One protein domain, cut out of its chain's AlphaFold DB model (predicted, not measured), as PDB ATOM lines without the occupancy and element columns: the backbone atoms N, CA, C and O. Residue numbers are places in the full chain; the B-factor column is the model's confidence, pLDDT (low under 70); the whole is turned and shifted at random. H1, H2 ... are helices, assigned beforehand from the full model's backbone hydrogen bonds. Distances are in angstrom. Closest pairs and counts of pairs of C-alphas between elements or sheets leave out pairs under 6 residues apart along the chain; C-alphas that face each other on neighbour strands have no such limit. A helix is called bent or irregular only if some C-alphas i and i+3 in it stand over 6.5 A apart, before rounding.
ATOM      1  N   PRO A 178      21.437  29.349 -11.606       93.75
ATOM      2  CA  PRO A 178      22.190  30.576 -11.824       93.75
ATOM      3  C   PRO A 178      23.336  30.741 -10.823       93.75
ATOM      4  O   PRO A 178      23.127  30.638  -9.612       93.75
ATOM      5  N   ASP A 179      24.539  31.039 -11.306       91.38
ATOM      6  CA  ASP A 179      25.713  31.267 -10.455       91.38
ATOM      7  C   ASP A 179      25.523  32.422  -9.454       91.38
ATOM      8  O   ASP A 179      26.082  32.379  -8.358       91.38
ATOM      9  N   ILE A 180      24.645  33.382  -9.766       90.38
ATOM     10  CA  ILE A 180      24.207  34.446  -8.852       90.38
ATOM     11  C   ILE A 180      23.586  33.929  -7.546       90.38
ATOM     12  O   ILE A 180      23.582  34.660  -6.565       90.38
ATOM     13  N   TYR A 181      23.094  32.686  -7.493       92.56
ATOM     14  CA  TYR A 181      22.538  32.078  -6.275       92.56
ATOM     15  C   TYR A 181      23.510  31.125  -5.571       92.56
ATOM     16  O   TYR A 181      23.129  30.455  -4.610       92.56
ATOM     17  N   ILE A 182      24.766  31.045  -6.025       89.56
ATOM     18  CA  ILE A 182      25.794  30.174  -5.449       89.56
ATOM     19  C   ILE A 182      26.773  31.015  -4.615       89.56
ATOM     20  O   ILE A 182      27.759  31.530  -5.147       89.56
ATOM     21  N   PRO A 183      26.549  31.159  -3.296       81.88
ATOM     22  CA  PRO A 183      27.477  31.895  -2.453       81.88
ATOM     23  C   PRO A 183      28.807  31.149  -2.312       81.88
ATOM     24  O   PRO A 183      28.852  29.917  -2.258       81.88
ATOM     25  N   ARG A 184      29.908  31.902  -2.177       80.69
ATOM     26  CA  ARG A 184      31.235  31.327  -1.880       80.69
ATOM     27  C   ARG A 184      31.285  30.647  -0.516       80.69
ATOM     28  O   ARG A 184      31.988  29.655  -0.346       80.69
ATOM     29  N   LYS A 185      30.581  31.209   0.467       83.56
ATOM     30  CA  LYS A 185      30.496  30.671   1.824       83.56
ATOM     31  C   LYS A 185      29.162  29.964   2.005       83.56
ATOM     32  O   LYS A 185      28.129  30.449   1.556       83.56
ATOM     33  N   ARG A 186      29.189  28.834   2.709       84.31
ATOM     34  CA  ARG A 186      27.975  28.123   3.111       84.31
ATOM     35  C   ARG A 186      27.127  29.025   4.008       84.31
ATOM     36  O   ARG A 186      27.618  29.503   5.031       84.31
ATOM     37  N   LEU A 187      25.856  29.192   3.660       84.81
ATOM     38  CA  LEU A 187      24.900  29.922   4.485       84.81
ATOM     39  C   LEU A 187      24.349  29.005   5.578       84.81
ATOM     40  O   LEU A 187      24.035  27.831   5.334       84.81
ATOM     41  N   LYS A 188      24.234  29.547   6.791       82.50
ATOM     42  CA  LYS A 188      23.533  28.892   7.896       82.50
ATOM     43  C   LYS A 188      22.044  29.205   7.774       82.50
ATOM     44  O   LYS A 188      21.677  30.347   7.522       82.50
ATOM     45  N   CYS A 189      21.194  28.195   7.950       76.19
ATOM     46  CA  CYS A 189      19.764  28.446   8.079       76.19
ATOM     47  C   CYS A 189      19.512  29.218   9.384       76.19
ATOM     48  O   CYS A 189      20.090  28.837  10.406       76.19
ATOM     49  N   PRO A 190      18.649  30.243   9.378       73.94
ATOM     50  CA  PRO A 190      18.198  30.882  10.608       73.94
ATOM     51  C   PRO A 190      17.578  29.845  11.559       73.94
ATOM     52  O   PRO A 190      16.761  29.020  11.136       73.94
ATOM     53  N   ASN A 191      17.986  29.859  12.831       60.44
ATOM     54  CA  ASN A 191      17.485  28.943  13.857       60.44
ATOM     55  C   ASN A 191      16.144  29.460  14.393       60.44
ATOM     56  O   ASN A 191      16.124  30.305  15.279       60.44
ATOM     57  N   ASN A 192      15.031  28.946  13.868       57.62
ATOM     58  CA  ASN A 192      13.699  29.117  14.457       57.62
ATOM     59  C   ASN A 192      12.893  27.816  14.262       57.62
ATOM     60  O   ASN A 192      13.187  27.103  13.305       57.62
ATOM     61  N   PRO A 193      11.924  27.434  15.108       58.44
ATOM     62  CA  PRO A 193      11.064  26.271  14.866       58.44
ATOM     63  C   PRO A 193       9.709  26.647  14.219       58.44
ATOM     64  O   PRO A 193       9.099  27.619  14.653       58.44
ATOM     65  N   PRO A 194       9.174  25.874  13.243       56.59
ATOM     66  CA  PRO A 194       9.869  24.976  12.323       56.59
ATOM     67  C   PRO A 194      10.567  25.812  11.236       56.59
ATOM     68  O   PRO A 194       9.926  26.448  10.406       56.59
ATOM     69  N   GLY A 195      11.895  25.837  11.263       71.12
ATOM     70  CA  GLY A 195      12.672  26.843  10.538       71.12
ATOM     71  C   GLY A 195      12.668  26.698   9.027       71.12
ATOM     72  O   GLY A 195      12.252  25.683   8.464       71.12
ATOM     73  N   LEU A 196      13.238  27.706   8.366       80.19
ATOM     74  CA  LEU A 196      13.322  27.817   6.909       80.19
ATOM     75  C   LEU A 196      13.910  26.560   6.237       80.19
ATOM     76  O   LEU A 196      13.443  26.142   5.181       80.19
ATOM     77  N   GLY A 197      14.869  25.889   6.885       79.62
ATOM     78  CA  GLY A 197      15.427  24.620   6.402       79.62
ATOM     79  C   GLY A 197      14.415  23.466   6.354       79.62
ATOM     80  O   GLY A 197      14.466  22.654   5.433       79.62
ATOM     81  N   SER A 198      13.477  23.405   7.305       81.19
ATOM     82  CA  SER A 198      12.416  22.390   7.331       81.19
ATOM     83  C   SER A 198      11.386  22.630   6.227       81.19
ATOM     84  O   SER A 198      11.024  21.683   5.524       81.19
ATOM     85  N   ILE A 199      10.987  23.892   5.991       85.25
ATOM     86  CA  ILE A 199      10.140  24.232   4.836       85.25
ATOM     87  C   ILE A 199      10.844  23.841   3.547       85.25
ATOM     88  O   ILE A 199      10.250  23.131   2.747       85.25
ATOM     89  N   ILE A 200      12.083  24.293   3.332       86.81
ATOM     90  CA  ILE A 200      12.825  24.000   2.099       86.81
ATOM     91  C   ILE A 200      12.929  22.486   1.899       86.81
ATOM     92  O   ILE A 200      12.623  21.983   0.820       86.81
ATOM     93  N   GLY A 201      13.262  21.743   2.957       80.44
ATOM     94  CA  GLY A 201      13.280  20.286   2.924       80.44
ATOM     95  C   GLY A 201      11.927  19.691   2.535       80.44
ATOM     96  O   GLY A 201      11.875  18.832   1.664       80.44
ATOM     97  N   SER A 202      10.826  20.159   3.128       81.50
ATOM     98  CA  SER A 202       9.475  19.693   2.795       81.50
ATOM     99  C   SER A 202       9.027  20.099   1.391       81.50
ATOM    100  O   SER A 202       8.312  19.347   0.731       81.50
ATOM    101  N   TYR A 203       9.435  21.274   0.924       85.88
ATOM    102  CA  TYR A 203       9.143  21.766  -0.411       85.88
ATOM    103  C   TYR A 203       9.776  20.867  -1.471       85.88
ATOM    104  O   TYR A 203       9.110  20.478  -2.429       85.88
ATOM    105  N   MET A 204      11.022  20.461  -1.245       81.12
ATOM    106  CA  MET A 204      11.778  19.613  -2.161       81.12
ATOM    107  C   MET A 204      11.303  18.156  -2.208       81.12
ATOM    108  O   MET A 204      11.737  17.416  -3.081       81.12
ATOM    109  N   LYS A 205      10.404  17.728  -1.311       71.62
ATOM    110  CA  LYS A 205       9.854  16.359  -1.319       71.62
ATOM    111  C   LYS A 205       8.901  16.072  -2.486       71.62
ATOM    112  O   LYS A 205       8.531  14.918  -2.656       71.62
ATOM    113  N   LYS A 206       8.451  17.087  -3.229       66.12
ATOM    114  CA  LYS A 206       7.519  16.932  -4.359       66.12
ATOM    115  C   LYS A 206       8.134  17.542  -5.614       66.12
ATOM    116  O   LYS A 206       8.679  18.647  -5.507       66.12
ATOM    117  N   ASP A 207       7.981  16.898  -6.772       70.88
ATOM    118  CA  ASP A 207       8.240  17.576  -8.040       70.88
ATOM    119  C   ASP A 207       7.267  18.746  -8.208       70.88
ATOM    120  O   ASP A 207       6.069  18.683  -7.917       70.88
ATOM    121  N   ARG A 208       7.842  19.870  -8.610       80.81
ATOM    122  CA  ARG A 208       7.159  21.146  -8.796       80.81
ATOM    123  C   ARG A 208       6.927  21.443 -10.267       80.81
ATOM    124  O   ARG A 208       6.392  22.507 -10.560       80.81
ATOM    125  N   LYS A 209       7.329  20.532 -11.166       76.88
ATOM    126  CA  LYS A 209       7.197  20.660 -12.622       76.88
ATOM    127  C   LYS A 209       7.748  22.001 -13.115       76.88
ATOM    128  O   LYS A 209       7.153  22.680 -13.948       76.88
ATOM    129  N   ALA A 210       8.864  22.419 -12.514       81.75
ATOM    130  CA  ALA A 210       9.532  23.670 -12.833       81.75
ATOM    131  C   ALA A 210      10.599  23.427 -13.900       81.75
ATOM    132  O   ALA A 210      11.444  22.551 -13.742       81.75
ATOM    133  N   ASN A 211      10.608  24.263 -14.934       85.00
ATOM    134  CA  ASN A 211      11.537  24.175 -16.063       85.00
ATOM    135  C   ASN A 211      12.739  25.126 -15.909       85.00
ATOM    136  O   ASN A 211      13.638  25.143 -16.742       85.00
ATOM    137  N   SER A 212      12.773  25.937 -14.846       90.62
ATOM    138  CA  SER A 212      13.903  26.803 -14.490       90.62
ATOM    139  C   SER A 212      14.035  26.940 -12.973       90.62
ATOM    140  O   SER A 212      13.051  26.804 -12.241       90.62
ATOM    141  N   PHE A 213      15.233  27.286 -12.491       93.00
ATOM    142  CA  PHE A 213      15.433  27.567 -11.067       93.00
ATOM    143  C   PHE A 213      14.570  28.745 -10.582       93.00
ATOM    144  O   PHE A 213      14.018  28.687  -9.489       93.00
ATOM    145  N   ASN A 214      14.387  29.786 -11.401       92.19
ATOM    146  CA  ASN A 214      13.539  30.928 -11.042       92.19
ATOM    147  C   ASN A 214      12.057  30.535 -10.946       92.19
ATOM    148  O   ASN A 214      11.375  30.958 -10.018       92.19
ATOM    149  N   GLN A 215      11.557  29.681 -11.844       88.94
ATOM    150  CA  GLN A 215      10.201  29.136 -11.724       88.94
ATOM    151  C   GLN A 215      10.062  28.288 -10.453       88.94
ATOM    152  O   GLN A 215       9.075  28.414  -9.731       88.94
ATOM    153  N   TYR A 216      11.075  27.478 -10.140       91.94
ATOM    154  CA  TYR A 216      11.121  26.676  -8.920       91.94
ATOM    155  C   TYR A 216      11.120  27.542  -7.650       91.94
ATOM    156  O   TYR A 216      10.424  27.232  -6.686       91.94
ATOM    157  N   LEU A 217      11.857  28.652  -7.652       94.12
ATOM    158  CA  LEU A 217      11.847  29.650  -6.583       94.12
ATOM    159  C   LEU A 217      10.489  30.356  -6.472       94.12
ATOM    160  O   LEU A 217       9.967  30.512  -5.371       94.12
ATOM    161  N   ASN A 218       9.885  30.749  -7.591       92.19
ATOM    162  CA  ASN A 218       8.597  31.440  -7.591       92.19
ATOM    163  C   ASN A 218       7.483  30.564  -7.017       92.19
ATOM    164  O   ASN A 218       6.707  31.043  -6.200       92.19
ATOM    165  N   ILE A 219       7.445  29.272  -7.358       90.06
ATOM    166  CA  ILE A 219       6.485  28.330  -6.764       90.06
ATOM    167  C   ILE A 219       6.686  28.243  -5.243       90.06
ATOM    168  O   ILE A 219       5.706  28.277  -4.499       90.06
ATOM    169  N   PHE A 220       7.937  28.189  -4.763       94.00
ATOM    170  CA  PHE A 220       8.226  28.220  -3.325       94.00
ATOM    171  C   PHE A 220       7.646  29.479  -2.671       94.00
ATOM    172  O   PHE A 220       6.949  29.391  -1.662       94.00
ATOM    173  N   LEU A 221       7.917  30.649  -3.251       92.62
ATOM    174  CA  LEU A 221       7.439  31.919  -2.716       92.62
ATOM    175  C   LEU A 221       5.908  31.979  -2.729       92.62
ATOM    176  O   LEU A 221       5.325  32.310  -1.707       92.62
ATOM    177  N   THR A 222       5.241  31.561  -3.803       91.25
ATOM    178  CA  THR A 222       3.770  31.496  -3.855       91.25
ATOM    179  C   THR A 222       3.187  30.615  -2.750       91.25
ATOM    180  O   THR A 222       2.157  30.946  -2.173       91.25
ATOM    181  N   MET A 223       3.843  29.501  -2.421       89.38
ATOM    182  CA  MET A 223       3.354  28.569  -1.402       89.38
ATOM    183  C   MET A 223       3.589  29.034   0.039       89.38
ATOM    184  O   MET A 223       2.831  28.652   0.931       89.38
ATOM    185  N   TYR A 224       4.674  29.770   0.294       89.94
ATOM    186  CA  TYR A 224       5.165  29.996   1.657       89.94
ATOM    187  C   TYR A 224       5.389  31.465   2.027       89.94
ATOM    188  O   TYR A 224       5.745  31.721   3.176       89.94
ATOM    189  N   ARG A 225       5.176  32.420   1.111       88.44
ATOM    190  CA  ARG A 225       5.422  33.858   1.334       88.44
ATOM    191  C   ARG A 225       4.699  34.410   2.557       88.44
ATOM    192  O   ARG A 225       5.285  35.231   3.240       88.44
ATOM    193  N   GLU A 226       3.490  33.949   2.863       87.25
ATOM    194  CA  GLU A 226       2.697  34.466   3.991       87.25
ATOM    195  C   GLU A 226       3.159  33.970   5.369       87.25
ATOM    196  O   GLU A 226       2.516  34.245   6.375       87.25
ATOM    197  N   ARG A 227       4.251  33.202   5.455       86.19
ATOM    198  CA  ARG A 227       4.784  32.761   6.748       86.19
ATOM    199  C   ARG A 227       5.794  33.769   7.279       86.19
ATOM    200  O   ARG A 227       6.786  34.040   6.607       86.19
ATOM    201  N   ASP A 228       5.607  34.220   8.516       83.44
ATOM    202  CA  ASP A 228       6.407  35.279   9.158       83.44
ATOM    203  C   ASP A 228       7.924  35.084   9.013       83.44
ATOM    204  O   ASP A 228       8.665  35.990   8.640       83.44
ATOM    205  N   TYR A 229       8.413  33.863   9.230       81.19
ATOM    206  CA  TYR A 229       9.840  33.540   9.131       81.19
ATOM    207  C   TYR A 229      10.351  33.397   7.689       81.19
ATOM    208  O   TYR A 229      11.556  33.463   7.452       81.19
ATOM    209  N   VAL A 230       9.463  33.190   6.715       86.25
ATOM    210  CA  VAL A 230       9.798  33.251   5.285       86.25
ATOM    211  C   VAL A 230       9.907  34.713   4.859       86.25
ATOM    212  O   VAL A 230      10.870  35.063   4.181       86.25
ATOM    213  N   GLN A 231       8.996  35.578   5.318       87.06
ATOM    214  CA  GLN A 231       9.064  37.026   5.085       87.06
ATOM    215  C   GLN A 231      10.334  37.635   5.688       87.06
ATOM    216  O   GLN A 231      11.083  38.311   4.984       87.06
ATOM    217  N   ALA A 232      10.639  37.310   6.949       86.44
ATOM    218  CA  ALA A 232      11.819  37.813   7.658       86.44
ATOM    219  C   ALA A 232      13.153  37.472   6.967       86.44
ATOM    220  O   ALA A 232      14.151  38.175   7.133       86.44
ATOM    221  N   HIS A 233      13.186  36.398   6.174       87.50
ATOM    222  CA  HIS A 233      14.399  35.892   5.529       87.50
ATOM    223  C   HIS A 233      14.259  35.768   4.011       87.50
ATOM    224  O   HIS A 233      14.978  34.984   3.387       87.50
ATOM    225  N   ILE A 234      13.359  36.548   3.404       87.56
ATOM    226  CA  ILE A 234      12.999  36.405   1.989       87.56
ATOM    227  C   ILE A 234      14.204  36.528   1.046       87.56
ATOM    228  O   ILE A 234      14.329  35.767   0.090       87.56
ATOM    229  N   HIS A 235      15.146  37.411   1.385       86.44
ATOM    230  CA  HIS A 235      16.387  37.641   0.647       86.44
ATOM    231  C   HIS A 235      17.359  36.448   0.692       86.44
ATOM    232  O   HIS A 235      18.171  36.288  -0.213       86.44
ATOM    233  N   LEU A 236      17.272  35.571   1.700       88.94
ATOM    234  CA  LEU A 236      18.126  34.380   1.825       88.94
ATOM    235  C   LEU A 236      17.555  33.156   1.103       88.94
ATOM    236  O   LEU A 236      18.301  32.216   0.813       88.94
ATOM    237  N   ILE A 237      16.252  33.144   0.805       90.88
ATOM    238  CA  ILE A 237      15.551  31.987   0.226       90.88
ATOM    239  C   ILE A 237      16.203  31.494  -1.069       90.88
ATOM    240  O   ILE A 237      16.458  30.290  -1.140       90.88
ATOM    241  N   PRO A 238      16.515  32.346  -2.068       93.56
ATOM    242  CA  PRO A 238      17.086  31.868  -3.327       93.56
ATOM    243  C   PRO A 238      18.388  31.089  -3.107       93.56
ATOM    244  O   PRO A 238      18.583  30.009  -3.661       93.56
ATOM    245  N   TYR A 239      19.242  31.591  -2.216       92.44
ATOM    246  CA  TYR A 239      20.539  31.003  -1.899       92.44
ATOM    247  C   TYR A 239      20.421  29.718  -1.083       92.44
ATOM    248  O   TYR A 239      21.112  28.737  -1.353       92.44
ATOM    249  N   LEU A 240      19.538  29.698  -0.083       91.38
ATOM    250  CA  LEU A 240      19.309  28.513   0.744       91.38
ATOM    251  C   LEU A 240      18.661  27.388  -0.067       91.38
ATOM    252  O   LEU A 240      19.045  26.224   0.082       91.38
ATOM    253  N   LEU A 241      17.738  27.734  -0.966       92.12
ATOM    254  CA  LEU A 241      17.118  26.797  -1.892       92.12
ATOM    255  C   LEU A 241      18.158  26.241  -2.877       92.12
ATOM    256  O   LEU A 241      18.266  25.025  -3.009       92.12
ATOM    257  N   ALA A 242      18.995  27.091  -3.483       93.06
ATOM    258  CA  ALA A 242      20.099  26.665  -4.348       93.06
ATOM    259  C   ALA A 242      21.103  25.754  -3.619       93.06
ATOM    260  O   ALA A 242      21.501  24.708  -4.139       93.06
ATOM    261  N   GLN A 243      21.484  26.109  -2.388       91.38
ATOM    262  CA  GLN A 243      22.380  25.312  -1.549       91.38
ATOM    263  C   GLN A 243      21.792  23.925  -1.262       91.38
ATOM    264  O   GLN A 243      22.498  22.919  -1.366       91.38
ATOM    265  N   GLN A 244      20.504  23.854  -0.921       88.19
ATOM    266  CA  GLN A 244      19.845  22.582  -0.656       88.19
ATOM    267  C   GLN A 244      19.669  21.758  -1.941       88.19
ATOM    268  O   GLN A 244      19.908  20.551  -1.912       88.19
ATOM    269  N   VAL A 245      19.354  22.391  -3.077       88.88
ATOM    270  CA  VAL A 245      19.327  21.727  -4.389       88.88
ATOM    271  C   VAL A 245      20.675  21.084  -4.694       88.88
ATOM    272  O   VAL A 245      20.704  19.908  -5.027       88.88
ATOM    273  N   ARG A 246      21.798  21.789  -4.519       88.44
ATOM    274  CA  ARG A 246      23.134  21.208  -4.751       88.44
ATOM    275  C   ARG A 246      23.486  20.091  -3.779       88.44
ATOM    276  O   ARG A 246      24.202  19.168  -4.146       88.44
ATOM    277  N   LYS A 247      22.999  20.167  -2.540       84.88
ATOM    278  CA  LYS A 247      23.195  19.102  -1.551       84.88
ATOM    279  C   LYS A 247      22.469  17.815  -1.958       84.88
ATOM    280  O   LYS A 247      23.019  16.736  -1.773       84.88
ATOM    281  N   VAL A 248      21.243  17.928  -2.468       80.31
ATOM    282  CA  VAL A 248      20.405  16.776  -2.850       80.31
ATOM    283  C   VAL A 248      20.741  16.276  -4.262       80.31
ATOM    284  O   VAL A 248      20.775  15.073  -4.500       80.31
ATOM    285  N   TYR A 249      21.054  17.192  -5.178       82.81
ATOM    286  CA  TYR A 249      21.362  16.954  -6.588       82.81
ATOM    287  C   TYR A 249      22.744  17.550  -6.930       82.81
ATOM    288  O   TYR A 249      22.836  18.630  -7.521       82.81
ATOM    289  N   PRO A 250      23.846  16.872  -6.559       82.69
ATOM    290  CA  PRO A 250      25.202  17.418  -6.692       82.69
ATOM    291  C   PRO A 250      25.641  17.671  -8.141       82.69
ATOM    292  O   PRO A 250      26.514  18.502  -8.373       82.69
ATOM    293  N   ASN A 251      25.007  17.002  -9.111       83.12
ATOM    294  CA  ASN A 251      25.313  17.116 -10.540       83.12
ATOM    295  C   ASN A 251      24.448  18.156 -11.279       83.12
ATOM    296  O   ASN A 251      24.463  18.185 -12.511       83.12
ATOM    297  N   THR A 252      23.659  18.966 -10.564       87.88
ATOM    298  CA  THR A 252      22.859  20.034 -11.181       87.88
ATOM    299  C   THR A 252      23.787  21.066 -11.835       87.88
ATOM    300  O   THR A 252      24.652  21.609 -11.141       87.88
ATOM    301  N   PRO A 253      23.636  21.349 -13.145       91.94
ATOM    302  CA  PRO A 253      24.490  22.305 -13.841       91.94
ATOM    303  C   PRO A 253      24.409  23.701 -13.223       91.94
ATOM    304  O   PRO A 253      23.363  24.109 -12.718       91.94
ATOM    305  N   ILE A 254      25.508  24.448 -13.302       93.19
ATOM    306  CA  ILE A 254      25.543  25.870 -12.953       93.19
ATOM    307  C   ILE A 254      25.674  26.653 -14.254       93.19
ATOM    308  O   ILE A 254      26.555  26.354 -15.062       93.19
ATOM    309  N   ILE A 255      24.807  27.642 -14.447       93.06
ATOM    310  CA  ILE A 255      24.862  28.549 -15.592       93.06
ATOM    311  C   ILE A 255      25.402  29.903 -15.137       93.06
ATOM    312  O   ILE A 255      24.962  30.440 -14.119       93.06
ATOM    313  N   LYS A 256      26.378  30.435 -15.874       90.12
ATOM    314  CA  LYS A 256      26.891  31.783 -15.632       90.12
ATOM    315  C   LYS A 256      25.883  32.803 -16.128       90.12
ATOM    316  O   LYS A 256      25.429  32.692 -17.263       90.12
ATOM    317  N   ILE A 257      25.558  33.773 -15.282       88.00
ATOM    318  CA  ILE A 257      24.695  34.890 -15.647       88.00
ATOM    319  C   ILE A 257      25.488  36.191 -15.535       88.00
ATOM    320  O   ILE A 257      26.182  36.436 -14.535       88.00
ATOM    321  N   ASP A 258      25.371  37.014 -16.574       86.94
ATOM    322  CA  ASP A 258      25.852  38.389 -16.559       86.94
ATOM    323  C   ASP A 258      25.048  39.180 -15.535       86.94
ATOM    324  O   ASP A 258      23.816  39.157 -15.509       86.94
ATOM    325  N   ALA A 259      25.758  39.849 -14.637       87.12
ATOM    326  CA  ALA A 259      25.129  40.618 -13.585       87.12
ATOM    327  C   ALA A 259      25.218  42.102 -13.908       87.12
ATOM    328  O   ALA A 259      26.278  42.613 -14.265       87.12
ATOM    329  N   THR A 260      24.112  42.800 -13.686       91.19
ATOM    330  CA  THR A 260      24.063  44.256 -13.702       91.19
ATOM    331  C   THR A 260      23.951  44.781 -12.280       91.19
ATOM    332  O   THR A 260      23.501  44.100 -11.355       91.19
ATOM    333  N   CYS A 261      24.403  46.012 -12.080       89.88
ATOM    334  CA  CYS A 261      24.186  46.714 -10.833       89.88
ATOM    335  C   CYS A 261      22.693  46.970 -10.653       89.88
ATOM    336  O   CYS A 261      22.059  47.567 -11.515       89.88
ATOM    337  N   ASP A 262      22.142  46.620  -9.498       88.75
ATOM    338  CA  ASP A 262      20.714  46.764  -9.257       88.75
ATOM    339  C   ASP A 262      20.249  48.231  -9.244       88.75
ATOM    340  O   ASP A 262      19.110  48.520  -9.600       88.75
ATOM    341  N   PHE A 263      21.153  49.163  -8.928       88.69
ATOM    342  CA  PHE A 263      20.882  50.599  -8.915       88.69
ATOM    343  C   PHE A 263      20.994  51.246 -10.304       88.69
ATOM    344  O   PHE A 263      20.025  51.802 -10.806       88.69
ATOM    345  N   CYS A 264      22.162  51.169 -10.954       91.06
ATOM    346  CA  CYS A 264      22.410  51.877 -12.221       91.06
ATOM    347  C   CYS A 264      22.284  51.011 -13.478       91.06
ATOM    348  O   CYS A 264      22.520  51.506 -14.576       91.06
ATOM    349  N   LYS A 265      21.988  49.715 -13.323       91.25
ATOM    350  CA  LYS A 265      21.827  48.718 -14.395       91.25
ATOM    351  C   LYS A 265      23.043  48.520 -15.316       91.25
ATOM    352  O   LYS A 265      22.951  47.764 -16.273       91.25
ATOM    353  N   LYS A 266      24.197  49.118 -14.998       91.44
ATOM    354  CA  LYS A 266      25.477  48.864 -15.681       91.44
ATOM    355  C   LYS A 266      25.980  47.452 -15.392       91.44
ATOM    356  O   LYS A 266      25.847  46.987 -14.257       91.44
ATOM    357  N   ASP A 267      26.629  46.832 -16.369       90.50
ATOM    358  CA  ASP A 267      27.287  45.536 -16.199       90.50
ATOM    359  C   ASP A 267      28.340  45.586 -15.092       90.50
ATOM    360  O   ASP A 267      29.076  46.566 -14.927       90.50
ATOM    361  N   VAL A 268      28.414  44.512 -14.308       90.56
ATOM    362  CA  VAL A 268      29.425  44.361 -13.267       90.56
ATOM    363  C   VAL A 268      30.380  43.225 -13.594       90.56
ATOM    364  O   VAL A 268      30.000  42.176 -14.103       90.56
ATOM    365  N   SER A 269      31.652  43.418 -13.242       89.69
ATOM    366  CA  SER A 269      32.646  42.359 -13.405       89.69
ATOM    367  C   SER A 269      32.358  41.166 -12.491       89.69
ATOM    368  O   SER A 269      31.798  41.303 -11.400       89.69
ATOM    369  N   GLU A 270      32.858  39.995 -12.883       86.25
ATOM    370  CA  GLU A 270      32.768  38.765 -12.091       86.25
ATOM    371  C   GLU A 270      33.292  38.956 -10.655       86.25
ATOM    372  O   GLU A 270      32.694  38.485  -9.689       86.25
ATOM    373  N   LYS A 271      34.372  39.732 -10.477       86.56
ATOM    374  CA  LYS A 271      34.930  40.051  -9.151       86.56
ATOM    375  C   LYS A 271      33.941  40.836  -8.281       86.56
ATOM    376  O   LYS A 271      33.817  40.557  -7.090       86.56
ATOM    377  N   VAL A 272      33.243  41.803  -8.874       87.12
ATOM    378  CA  VAL A 272      32.249  42.654  -8.202       87.12
ATOM    379  C   VAL A 272      31.012  41.837  -7.823       87.12
ATOM    380  O   VAL A 272      30.553  41.927  -6.681       87.12
ATOM    381  N   LYS A 273      30.536  40.981  -8.737       87.12
ATOM    382  CA  LYS A 273      29.456  40.014  -8.495       87.12
ATOM    383  C   LYS A 273      29.787  39.114  -7.305       87.12
ATOM    384  O   LYS A 273      29.072  39.103  -6.306       87.12
ATOM    385  N   ILE A 274      30.931  38.436  -7.360       84.69
ATOM    386  CA  ILE A 274      31.409  37.531  -6.309       84.69
ATOM    387  C   ILE A 274      31.525  38.222  -4.945       84.69
ATOM    388  O   ILE A 274      31.237  37.604  -3.914       84.69
ATOM    389  N   TYR A 275      31.980  39.476  -4.915       86.44
ATOM    390  CA  TYR A 275      32.089  40.231  -3.671       86.44
ATOM    391  C   TYR A 275      30.713  40.432  -3.030       86.44
ATOM    392  O   TYR A 275      30.550  40.089  -1.860       86.44
ATOM    393  N   CYS A 276      29.711  40.881  -3.793       84.50
ATOM    394  CA  CYS A 276      28.343  41.047  -3.286       84.50
ATOM    395  C   CYS A 276      27.797  39.725  -2.719       84.50
ATOM    396  O   CYS A 276      27.323  39.678  -1.587       84.50
ATOM    397  N   LEU A 277      27.980  38.623  -3.453       84.06
ATOM    398  CA  LEU A 277      27.529  37.281  -3.055       84.06
ATOM    399  C   LEU A 277      28.286  36.689  -1.855       84.06
ATOM    400  O   LEU A 277      27.824  35.737  -1.229       84.06
ATOM    401  N   SER A 278      29.465  37.216  -1.525       82.94
ATOM    402  CA  SER A 278      30.213  36.805  -0.329       82.94
ATOM    403  C   SER A 278      29.706  37.494   0.943       82.94
ATOM    404  O   SER A 278      30.026  37.038   2.041       82.94
ATOM    405  N   TYR A 279      28.917  38.561   0.793       83.62
ATOM    406  CA  TYR A 279      28.349  39.373   1.869       83.62
ATOM    407  C   TYR A 279      26.841  39.574   1.650       83.62
ATOM    408  O   TYR A 279      26.347  40.701   1.660       83.62
ATOM    409  N   ILE A 280      26.111  38.472   1.443       82.50
ATOM    410  CA  ILE A 280      24.671  38.486   1.126       82.50
ATOM    411  C   ILE A 280      23.865  39.255   2.168       82.50
ATOM    412  O   ILE A 280      23.038  40.065   1.773       82.50
ATOM    413  N   ASP A 281      24.139  39.070   3.462       79.56
ATOM    414  CA  ASP A 281      23.413  39.773   4.529       79.56
ATOM    415  C   ASP A 281      23.581  41.299   4.425       79.56
ATOM    416  O   ASP A 281      22.632  42.052   4.615       79.56
ATOM    417  N   LYS A 282      24.780  41.765   4.046       81.69
ATOM    418  CA  LYS A 282      25.090  43.194   3.883       81.69
ATOM    419  C   LYS A 282      24.378  43.810   2.680       81.69
ATOM    420  O   LYS A 282      23.967  44.963   2.731       81.69
ATOM    421  N   PHE A 283      24.292  43.071   1.580       82.75
ATOM    422  CA  PHE A 283      23.714  43.568   0.330       82.75
ATOM    423  C   PHE A 283      22.283  43.081   0.099       82.75
ATOM    424  O   PHE A 283      21.729  43.338  -0.963       82.75
ATOM    425  N   GLN A 284      21.691  42.373   1.066       81.75
ATOM    426  CA  GLN A 284      20.364  41.756   0.984       81.75
ATOM    427  C   GLN A 284      20.163  40.926  -0.299       81.75
ATOM    428  O   GLN A 284      19.075  40.869  -0.860       81.75
ATOM    429  N   GLY A 285      21.233  40.295  -0.792       80.88
ATOM    430  CA  GLY A 285      21.229  39.527  -2.044       80.88
ATOM    431  C   GLY A 285      21.281  40.347  -3.345       80.88
ATOM    432  O   GLY A 285      21.320  39.770  -4.429       80.88
ATOM    433  N   HIS A 286      21.341  41.677  -3.275       85.62
ATOM    434  CA  HIS A 286      21.475  42.534  -4.453       85.62
ATOM    435  C   HIS A 286      22.933  42.654  -4.918       85.62
ATOM    436  O   HIS A 286      23.886  42.521  -4.143       85.62
ATOM    437  N   ILE A 287      23.114  42.932  -6.211       88.06
ATOM    438  CA  ILE A 287      24.427  43.122  -6.832       88.06
ATOM    439  C   ILE A 287      24.635  44.610  -7.106       88.06
ATOM    440  O   ILE A 287      23.832  45.243  -7.782       88.06
ATOM    441  N   TYR A 288      25.737  45.176  -6.619       89.75
ATOM    442  CA  TYR A 288      26.068  46.589  -6.806       89.75
ATOM    443  C   TYR A 288      27.430  46.746  -7.480       89.75
ATOM    444  O   TYR A 288      28.363  46.008  -7.157       89.75
ATOM    445  N   CYS A 289      27.566  47.718  -8.391       90.75
ATOM    446  CA  CYS A 289      28.872  48.095  -8.933       90.75
ATOM    447  C   CYS A 289      29.756  48.712  -7.838       90.75
ATOM    448  O   CYS A 289      29.270  49.094  -6.775       90.75
ATOM    449  N   PHE A 290      31.058  48.833  -8.100       87.81
ATOM    450  CA  PHE A 290      32.024  49.333  -7.117       87.81
ATOM    451  C   PHE A 290      31.637  50.696  -6.509       87.81
ATOM    452  O   PHE A 290      31.734  50.879  -5.296       87.81
ATOM    453  N   GLU A 291      31.129  51.622  -7.327       87.25
ATOM    454  CA  GLU A 291      30.664  52.942  -6.879       87.25
ATOM    455  C   GLU A 291      29.500  52.822  -5.886       87.25
ATOM    456  O   GLU A 291      29.576  53.336  -4.769       87.25
ATOM    457  N   HIS A 292      28.461  52.057  -6.230       88.12
ATOM    458  CA  HIS A 292      27.288  51.873  -5.366       88.12
ATOM    459  C   HIS A 292      27.572  50.996  -4.138       88.12
ATOM    460  O   HIS A 292      26.939  51.173  -3.097       88.12
ATOM    461  N   GLN A 293      28.565  50.104  -4.201       86.06
ATOM    462  CA  GLN A 293      29.065  49.403  -3.015       86.06
ATOM    463  C   GLN A 293      29.677  50.376  -2.004       86.06
ATOM    464  O   GLN A 293      29.470  50.212  -0.801       86.06
ATOM    465  N   ASN A 294      30.443  51.368  -2.466       80.62
ATOM    466  CA  ASN A 294      31.031  52.385  -1.595       80.62
ATOM    467  C   ASN A 294      29.981  53.385  -1.106       80.62
ATOM    468  O   ASN A 294      30.016  53.753   0.064       80.62
ATOM    469  N   PHE A 295      28.997  53.729  -1.937       76.00
ATOM    470  CA  PHE A 295      27.854  54.537  -1.519       76.00
ATOM    471  C   PHE A 295      27.108  53.880  -0.343       76.00
ATOM    472  O   PHE A 295      26.964  54.490   0.714       76.00
ATOM    473  N   LYS A 296      26.757  52.588  -0.435       68.00
ATOM    474  CA  LYS A 296      26.135  51.868   0.694       68.00
ATOM    475  C   LYS A 296      27.025  51.765   1.940       68.00
ATOM    476  O   LYS A 296      26.508  51.777   3.051       68.00
ATOM    477  N   LYS A 297      28.357  51.696   1.791       62.78
ATOM    478  CA  LYS A 297      29.285  51.728   2.944       62.78
ATOM    479  C   LYS A 297      29.245  53.059   3.698       62.78
ATOM    480  O   LYS A 297      29.474  53.050   4.899       62.78
ATOM    481  N   ILE A 298      29.015  54.169   2.999       57.50
ATOM    482  CA  ILE A 298      29.055  55.520   3.574       57.50
ATOM    483  C   ILE A 298      27.734  55.864   4.272       57.50
ATOM    484  O   ILE A 298      27.750  56.512   5.313       57.50
ATOM    485  N   PHE A 299      26.600  55.397   3.741       54.31
ATOM    486  CA  PHE A 299      25.274  55.788   4.231       54.31
ATOM    487  C   PHE A 299      24.598  54.786   5.183       54.31
ATOM    488  O   PHE A 299      23.494  55.064   5.635       54.31
ATOM    489  N   ASN A 300      25.237  53.654   5.523       50.66
ATOM    490  CA  ASN A 300      24.688  52.633   6.439       50.66
ATOM    491  C   ASN A 300      23.221  52.240   6.133       50.66
ATOM    492  O   ASN A 300      22.412  52.052   7.040       50.66
TER     493      ASN A 300
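This is residues 178 to 300 of the 301 residues of an uncharacterized protein of Bacillus thuringiensis (UniProt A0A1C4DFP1). Two loosely joined lobes of helices sit side by side along the longest axis: H1 to H4 make the larger one, where H1 and H2 lie by H4, and H5 to H7 the smaller one. The stretch before H1, residues 178 to 195, begins between the lobes and passes over H4, and the long link of residues 249 to 269 arches from H4 to H5. The printed part has 123 residues, with seven named helices, H1 to H7 in that order, and no named strand, and its class is all helix. The whole is compact, with a radius of gyration of the C-alphas of 15.1 A, and spans 42 by 30 by 24 A.

After residues 178 to 195, H1, residues 196 to 203, touches H4, residues 234 to 248, at a steep tilt of 58 degrees, the same way. H4 touches H1 with residues 240 to 244 alone; the closest C-alphas of the two helices are those of Ile 200 and Leu 241, 6.5 A apart. H2, residues 213 to 224, is close to H4 but not clearly touching, with the C-alphas of Leu 217 and Pro 238 closest at 6.6 A; they run opposite ways at a steep tilt of 62 degrees. H3, residues 228 to 231, is close to H1 but not clearly touching, with the C-alphas of Leu 196 and Val 230 closest at 6.7 A. H5, residues 270 to 278, is apart from H4. H6, residues 280 to 283, is close to H4 but not clearly touching: the closest C-alphas, of Leu 236 and Ile 280, are 7.8 A apart. H7, residues 290 to 299, is close to H5 but not clearly touching, with the C-alphas of Val 272 and Phe 290 closest at 6.8 A; they run the same way at a shallow tilt of 33 degrees, only just short of steep. Every O i to N i+4 pair is within hydrogen-bond range in H1, H2, H5 and H7, and 9 of 11 are in H4; H3 and H6 are too short for such a pair.

H1 begins at C-alpha 196, (13.322, 27.817, 6.909), and is 10.4 A long. H2 measures 16.5 A and H4 21.5 A from first to last C-alpha. H4 is irregular: C-alphas 235 and 238 are 7.0 A apart. H5 measures 12.2 A. H7 measures 14.7 A and ends at C-alpha 299, (25.274, 55.788, 4.231).

The two C-alphas farthest apart, those of Lys 206 and Ile 298, are 44.9 A apart. The printed part has no cut, and the link from H4 to H5 is long, with 21 residues. The mean pLDDT of the printed part is 84.2, and residues 191 to 194, 206 and 296 to 300 are under 70.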